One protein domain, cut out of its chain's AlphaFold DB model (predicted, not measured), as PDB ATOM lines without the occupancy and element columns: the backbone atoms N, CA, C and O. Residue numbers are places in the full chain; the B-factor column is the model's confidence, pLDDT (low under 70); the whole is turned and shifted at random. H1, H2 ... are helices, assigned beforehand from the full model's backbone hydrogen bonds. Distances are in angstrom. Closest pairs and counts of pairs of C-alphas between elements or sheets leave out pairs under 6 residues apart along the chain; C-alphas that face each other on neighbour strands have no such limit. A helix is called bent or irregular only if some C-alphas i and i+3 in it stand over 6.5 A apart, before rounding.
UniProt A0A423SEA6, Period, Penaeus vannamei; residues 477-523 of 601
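What this domain is: This is residues 477 to 523 of the 601 residues of the protein "Period" of Penaeus vannamei (UniProt A0A423SEA6). Reading from residue 477, you meet an open arch: a short helix, H1, at one foot, where the chain turns back after residues 477 to 481, the longest helix, H2, at the crown, and a third helix, H3, at the other foot. There is no packed core, since the three helices touch no other helix and residues 477 to 523, helices included, stand free. The printed part has 47 residues with three named helices, in the order H1, H2, H3, and no named strand; the class is all helix, with 28 of the 47 residues in the helices. The whole is extended, with a radius of gyration of the C-alphas of 18.6 A, and the C-alphas span 51 by 25 by 20 A along their three main axes.

Where its parts are: Start at C-alpha 477, of Asp 477, at (-0.389, -38.377, -42.112); residues 477 to 481 belong to no named element. Find C-alpha 482 at (-15.027, -35.506, -47.720), where H1 begins; it holds residues 482 to 487, Pro 482 to Arg 487, and is 7.9 A from first to last C-alpha. Residues 488 to 494 then lead on to C-alpha 495 at (-14.717, -55.401, -25.431). From there H2 runs through residues 495 to 506, Leu 495 to Leu 506, and its 12 residues are 16.2 A from first to last C-alpha. After residues 507 to 513 comes H3, residues 514 to 523, Trp 514 to Tyr 523, which is 14.3 A long. Its last C-alpha, 523, is at (-0.097, -43.350, -0.243), and there the printed part ends.

How they stand to each other: Begin at H1, whose centre is (-16.238, -37.801, -44.661), and compare it with the centre of H2 at (-6.315, -56.204, -24.555): both y and z have changed strongly. H1 and H2 are apart, with no C-alpha of the one within 8 A of the other, and the 7 residues between them, 488 to 494, make a short link. Along H2 look at the x column, where C-alpha 495 has -14.717 and C-alpha 506, at (0.782, -53.441, -21.033), has 0.782. H2 and H3 are apart by the same test, again with a short link of 7 residues, 507 to 513. The centre of H3 is at (5.168, -43.673, -5.066), and along this helix, from C-alpha 514 at (10.245, -44.078, -10.078), x falls while z rises. H1 and H3 are apart too. There are no hairpins. For the backbone, look inside H1, H2 and H3: in each of them every O i to N i+4 pair is within hydrogen-bond range. None of the three helices is bent or irregular.

The domain as a whole: The outline of the C-alphas is a rod. The two C-alphas farthest apart are those of Pro 482, in H1, and Ser 521, in H3, at 50.9 A. From the first to the last printed C-alpha, Asp 477 to Tyr 523, the distance is 42.2 A. The printed part has no cut; it runs from residue 477 to residue 523 of a full chain of 601 residues. Neither link, H1 to H2 or H2 to H3, is long or tight. In the B-factor column you will find the pLDDT: the mean of the printed part is 95.8 and no printed residue is under 70. By element, the mean pLDDT of this model is 97 for H1, 98 for H2 and 92 for H3.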
ATOM      1  N   ASP A 477      -0.064 -36.983 -41.769       94.88
ATOM      2  CA  ASP A 477      -0.389 -38.377 -42.112       94.88
ATOM      3  C   ASP A 477      -1.888 -38.607 -42.431       94.88
ATOM      4  O   ASP A 477      -2.277 -39.675 -42.917       94.88
ATOM      5  N   VAL A 478      -2.764 -37.627 -42.167       95.94
ATOM      6  CA  VAL A 478      -4.228 -37.789 -42.209       95.94
ATOM      7  C   VAL A 478      -4.818 -37.155 -43.466       95.94
ATOM      8  O   VAL A 478      -5.072 -35.956 -43.546       95.94
ATOM      9  N   LYS A 479      -5.136 -37.996 -44.453       94.50
ATOM     10  CA  LYS A 479      -5.803 -37.576 -45.695       94.50
ATOM     11  C   LYS A 479      -7.263 -37.184 -45.431       94.50
ATOM     12  O   LYS A 479      -8.156 -38.025 -45.515       94.50
ATOM     13  N   VAL A 480      -7.502 -35.906 -45.132       94.88
ATOM     14  CA  VAL A 480      -8.838 -35.333 -44.885       94.88
ATOM     15  C   VAL A 480      -9.672 -35.305 -46.175       94.88
ATOM     16  O   VAL A 480      -9.726 -34.307 -46.890       94.88
ATOM     17  N   THR A 481     -10.328 -36.422 -46.489       97.25
ATOM     18  CA  THR A 481     -11.302 -36.522 -47.585       97.25
ATOM     19  C   THR A 481     -12.708 -36.107 -47.128       97.25
ATOM     20  O   THR A 481     -13.017 -36.187 -45.936       97.25
ATOM     21  N   PRO A 482     -13.614 -35.715 -48.047       97.38
ATOM     22  CA  PRO A 482     -15.027 -35.506 -47.720       97.38
ATOM     23  C   PRO A 482     -15.687 -36.757 -47.122       97.38
ATOM     24  O   PRO A 482     -16.520 -36.656 -46.226       97.38
ATOM     25  N   GLU A 483     -15.295 -37.949 -47.572       96.62
ATOM     26  CA  GLU A 483     -15.720 -39.232 -47.010       96.62
ATOM     27  C   GLU A 483     -15.297 -39.379 -45.544       96.62
ATOM     28  O   GLU A 483     -16.128 -39.749 -44.715       96.62
ATOM     29  N   LEU A 484     -14.048 -39.036 -45.203       96.44
ATOM     30  CA  LEU A 484     -13.572 -39.035 -43.817       96.44
ATOM     31  C   LEU A 484     -14.326 -37.989 -42.977       96.44
ATOM     32  O   LEU A 484     -14.738 -38.276 -41.859       96.44
ATOM     33  N   LEU A 485     -14.562 -36.796 -43.526       96.44
ATOM     34  CA  LEU A 485     -15.207 -35.694 -42.807       96.44
ATOM     35  C   LEU A 485     -16.712 -35.912 -42.552       96.44
ATOM     36  O   LEU A 485     -17.227 -35.443 -41.540       96.44
ATOM     37  N   TYR A 486     -17.419 -36.598 -43.457       98.06
ATOM     38  CA  TYR A 486     -18.885 -36.732 -43.410       98.06
ATOM     39  C   TYR A 486     -19.411 -38.154 -43.183       98.06
ATOM     40  O   TYR A 486     -20.609 -38.309 -42.947       98.06
ATOM     41  N   ARG A 487     -18.576 -39.197 -43.297       97.25
ATOM     42  CA  ARG A 487     -19.016 -40.606 -43.201       97.25
ATOM     43  C   ARG A 487     -18.140 -41.486 -42.308       97.25
ATOM     44  O   ARG A 487     -18.469 -42.658 -42.148       97.25
ATOM     45  N   TYR A 488     -17.050 -40.967 -41.740       97.50
ATOM     46  CA  TYR A 488     -16.214 -41.751 -40.833       97.50
ATOM     47  C   TYR A 488     -16.987 -42.149 -39.573       97.50
ATOM     48  O   TYR A 488     -17.604 -41.318 -38.907       97.50
ATOM     49  N   GLN A 489     -16.915 -43.433 -39.246       97.12
ATOM     50  CA  GLN A 489     -17.397 -44.014 -38.002       97.12
ATOM     51  C   GLN A 489     -16.283 -44.911 -37.462       97.12
ATOM     52  O   GLN A 489     -15.569 -45.555 -38.234       97.12
ATOM     53  N   LEU A 490     -16.116 -44.932 -36.140       96.75
ATOM     54  CA  LEU A 490     -15.176 -45.840 -35.489       96.75
ATOM     55  C   LEU A 490     -15.683 -47.282 -35.619       96.75
ATOM     56  O   LEU A 490     -16.859 -47.560 -35.394       96.75
ATOM     57  N   GLU A 491     -14.779 -48.191 -35.973       96.69
ATOM     58  CA  GLU A 491     -15.048 -49.627 -36.040       96.69
ATOM     59  C   GLU A 491     -15.431 -50.158 -34.649       96.69
ATOM     60  O   GLU A 491     -14.657 -50.040 -33.697       96.69
ATOM     61  N   THR A 492     -16.620 -50.753 -34.531       97.38
ATOM     62  CA  THR A 492     -17.075 -51.412 -33.301       97.38
ATOM     63  C   THR A 492     -16.282 -52.693 -33.063       97.38
ATOM     64  O   THR A 492     -16.231 -53.553 -33.943       97.38
ATOM     65  N   LYS A 493     -15.693 -52.838 -31.872       97.75
ATOM     66  CA  LYS A 493     -14.869 -53.992 -31.482       97.75
ATOM     67  C   LYS A 493     -15.413 -54.641 -30.224       97.75
ATOM     68  O   LYS A 493     -15.918 -53.951 -29.342       97.75
ATOM     69  N   GLU A 494     -15.259 -55.957 -30.134       98.12
ATOM     70  CA  GLU A 494     -15.600 -56.710 -28.932       98.12
ATOM     71  C   GLU A 494     -14.730 -56.272 -27.751       98.12
ATOM     72  O   GLU A 494     -13.498 -56.300 -27.820       98.12
ATOM     73  N   LEU A 495     -15.379 -55.897 -26.643       97.62
ATOM     74  CA  LEU A 495     -14.717 -55.401 -25.431       97.62
ATOM     75  C   LEU A 495     -13.640 -56.374 -24.931       97.62
ATOM     76  O   LEU A 495     -12.560 -55.963 -24.513       97.62
ATOM     77  N   VAL A 496     -13.920 -57.676 -25.015       98.19
ATOM     78  CA  VAL A 496     -13.007 -58.736 -24.573       98.19
ATOM     79  C   VAL A 496     -11.716 -58.753 -25.399       98.19
ATOM     80  O   VAL A 496     -10.646 -58.979 -24.839       98.19
ATOM     81  N   ASP A 497     -11.784 -58.485 -26.705       97.88
ATOM     82  CA  ASP A 497     -10.607 -58.496 -27.583       97.88
ATOM     83  C   ASP A 497      -9.786 -57.208 -27.490       97.88
ATOM     84  O   ASP A 497      -8.555 -57.273 -27.541       97.88
ATOM     85  N   VAL A 498     -10.432 -56.063 -27.239       97.94
ATOM     86  CA  VAL A 498      -9.731 -54.822 -26.868       97.94
ATOM     87  C   VAL A 498      -8.955 -55.026 -25.563       97.94
ATOM     88  O   VAL A 498      -7.742 -54.836 -25.538       97.94
ATOM     89  N   LEU A 499      -9.604 -55.533 -24.508       98.19
ATOM     90  CA  LEU A 499      -8.951 -55.770 -23.212       98.19
ATOM     91  C   LEU A 499      -7.836 -56.831 -23.278       98.19
ATOM     92  O   LEU A 499      -6.820 -56.695 -22.596       98.19
ATOM     93  N   ARG A 500      -7.975 -57.868 -24.121       98.50
ATOM     94  CA  ARG A 500      -6.885 -58.822 -24.417       98.50
ATOM     95  C   ARG A 500      -5.692 -58.121 -25.069       98.50
ATOM     96  O   ARG A 500      -4.559 -58.328 -24.633       98.50
ATOM     97  N   HIS A 501      -5.941 -57.293 -26.084       98.12
ATOM     98  CA  HIS A 501      -4.894 -56.552 -26.784       98.12
ATOM     99  C   HIS A 501      -4.168 -55.579 -25.848       98.12
ATOM    100  O   HIS A 501      -2.939 -55.580 -25.802       98.12
ATOM    101  N   ASP A 502      -4.913 -54.820 -25.043       98.00
ATOM    102  CA  ASP A 502      -4.360 -53.864 -24.085       98.00
ATOM    103  C   ASP A 502      -3.546 -54.566 -22.992       98.00
ATOM    104  O   ASP A 502      -2.453 -54.114 -22.659       98.00
ATOM    105  N   MET A 503      -3.988 -55.730 -22.500       98.00
ATOM    106  CA  MET A 503      -3.185 -56.571 -21.601       98.00
ATOM    107  C   MET A 503      -1.875 -57.043 -22.247       98.00
ATOM    108  O   MET A 503      -0.830 -57.041 -21.595       98.00
ATOM    109  N   ASP A 504      -1.890 -57.424 -23.525       97.94
ATOM    110  CA  ASP A 504      -0.679 -57.809 -24.261       97.94
ATOM    111  C   ASP A 504       0.195 -56.619 -24.678       97.94
ATOM    112  O   ASP A 504       1.368 -56.809 -25.003       97.94
ATOM    113  N   MET A 505      -0.328 -55.394 -24.665       97.75
ATOM    114  CA  MET A 505       0.452 -54.164 -24.813       97.75
ATOM    115  C   MET A 505       1.060 -53.722 -23.480       97.75
ATOM    116  O   MET A 505       2.256 -53.440 -23.428       97.75
ATOM    117  N   LEU A 506       0.306 -53.768 -22.381       96.56
ATOM    118  CA  LEU A 506       0.782 -53.441 -21.033       96.56
ATOM    119  C   LEU A 506       1.943 -54.346 -20.587       96.56
ATOM    120  O   LEU A 506       2.899 -53.850 -20.004       96.56
ATOM    121  N   LYS A 507       1.949 -55.633 -20.969       97.00
ATOM    122  CA  LYS A 507       3.100 -56.545 -20.763       97.00
ATOM    123  C   LYS A 507       4.389 -56.114 -21.486       97.00
ATOM    124  O   LYS A 507       5.469 -56.569 -21.116       97.00
ATOM    125  N   LYS A 508       4.291 -55.289 -22.536       97.31
ATOM    126  CA  LYS A 508       5.428 -54.771 -23.328       97.31
ATOM    127  C   LYS A 508       5.851 -53.366 -22.882       97.31
ATOM    128  O   LYS A 508       6.995 -52.974 -23.103       97.31
ATOM    129  N   LEU A 509       4.935 -52.601 -22.289       96.00
ATOM    130  CA  LEU A 509       5.177 -51.238 -21.826       96.00
ATOM    131  C   LEU A 509       5.956 -51.250 -20.506       96.00
ATOM    132  O   LEU A 509       5.422 -51.548 -19.441       96.00
ATOM    133  N   ARG A 510       7.235 -50.871 -20.566       94.81
ATOM    134  CA  ARG A 510       8.054 -50.665 -19.369       94.81
ATOM    135  C   ARG A 510       7.621 -49.384 -18.652       94.81
ATOM    136  O   ARG A 510       7.895 -48.289 -19.141       94.81
ATOM    137  N   GLN A 511       7.018 -49.516 -17.472       93.75
ATOM    138  CA  GLN A 511       6.778 -48.375 -16.585       93.75
ATOM    139  C   GLN A 511       8.112 -47.757 -16.096       93.75
ATOM    140  O   GLN A 511       9.104 -48.480 -15.929       93.75
ATOM    141  N   PRO A 512       8.183 -46.427 -15.882       95.38
ATOM    142  CA  PRO A 512       9.341 -45.793 -15.256       95.38
ATOM    143  C   PRO A 512       9.541 -46.292 -13.820       95.38
ATOM    144  O   PRO A 512       8.596 -46.330 -13.045       95.38
ATOM    145  N   VAL A 513      10.783 -46.610 -13.444       91.19
ATOM    146  CA  VAL A 513      11.118 -47.225 -12.136       91.19
ATOM    147  C   VAL A 513      10.687 -46.366 -10.933       91.19
ATOM    148  O   VAL A 513      10.372 -46.892  -9.879       91.19
ATOM    149  N   TRP A 514      10.617 -45.047 -11.114       94.00
ATOM    150  CA  TRP A 514      10.245 -44.078 -10.078       94.00
ATOM    151  C   TRP A 514       8.733 -44.032  -9.789       94.00
ATOM    152  O   TRP A 514       8.317 -43.323  -8.878       94.00
ATOM    153  N   VAL A 515       7.901 -44.741 -10.565       93.06
ATOM    154  CA  VAL A 515       6.442 -44.790 -10.352       93.06
ATOM    155  C   VAL A 515       6.117 -45.440  -9.007       93.06
ATOM    156  O   VAL A 515       5.296 -44.901  -8.272       93.06
ATOM    157  N   ASP A 516       6.805 -46.525  -8.648       90.00
ATOM    158  CA  ASP A 516       6.604 -47.214  -7.367       90.00
ATOM    159  C   ASP A 516       6.966 -46.303  -6.179       90.00
ATOM    160  O   ASP A 516       6.182 -46.163  -5.237       90.00
ATOM    161  N   ASP A 517       8.102 -45.598  -6.263       94.56
ATOM    162  CA  ASP A 517       8.526 -44.609  -5.263       94.56
ATOM    163  C   ASP A 517       7.486 -43.479  -5.121       94.56
ATOM    164  O   ASP A 517       7.081 -43.132  -4.009       94.56
ATOM    165  N   GLN A 518       7.006 -42.932  -6.245       95.19
ATOM    166  CA  GLN A 518       6.014 -41.852  -6.272       95.19
ATOM    167  C   GLN A 518       4.652 -42.285  -5.714       95.19
ATOM    168  O   GLN A 518       4.063 -41.533  -4.935       95.19
ATOM    169  N   LEU A 519       4.164 -43.487  -6.045       91.81
ATOM    170  CA  LEU A 519       2.941 -44.020  -5.437       91.81
ATOM    171  C   LEU A 519       3.133 -44.277  -3.939       91.81
ATOM    172  O   LEU A 519       2.241 -43.946  -3.166       91.81
ATOM    173  N   SER A 520       4.286 -44.801  -3.506       90.38
ATOM    174  CA  SER A 520       4.555 -45.027  -2.077       90.38
ATOM    175  C   SER A 520       4.524 -43.717  -1.275       90.38
ATOM    176  O   SER A 520       3.904 -43.656  -0.213       90.38
ATOM    177  N   SER A 521       5.090 -42.637  -1.832       93.69
ATOM    178  CA  SER A 521       5.031 -41.297  -1.244       93.69
ATOM    179  C   SER A 521       3.601 -40.750  -1.203       93.69
ATOM    180  O   SER A 521       3.215 -40.161  -0.198       93.69
ATOM    181  N   LEU A 522       2.806 -40.955  -2.261       91.19
ATOM    182  CA  LEU A 522       1.417 -40.489  -2.325       91.19
ATOM    183  C   LEU A 522       0.509 -41.244  -1.343       91.19
ATOM    184  O   LEU A 522      -0.299 -40.623  -0.661       91.19
ATOM    185  N   TYR A 523       0.652 -42.568  -1.228       87.94
ATOM    186  CA  TYR A 523      -0.097 -43.350  -0.243       87.94
ATOM    187  C   TYR A 523       0.244 -42.935   1.192       87.94
ATOM    188  O   TYR A 523      -0.660 -42.839   2.019       87.94
TER     189      TYR A 523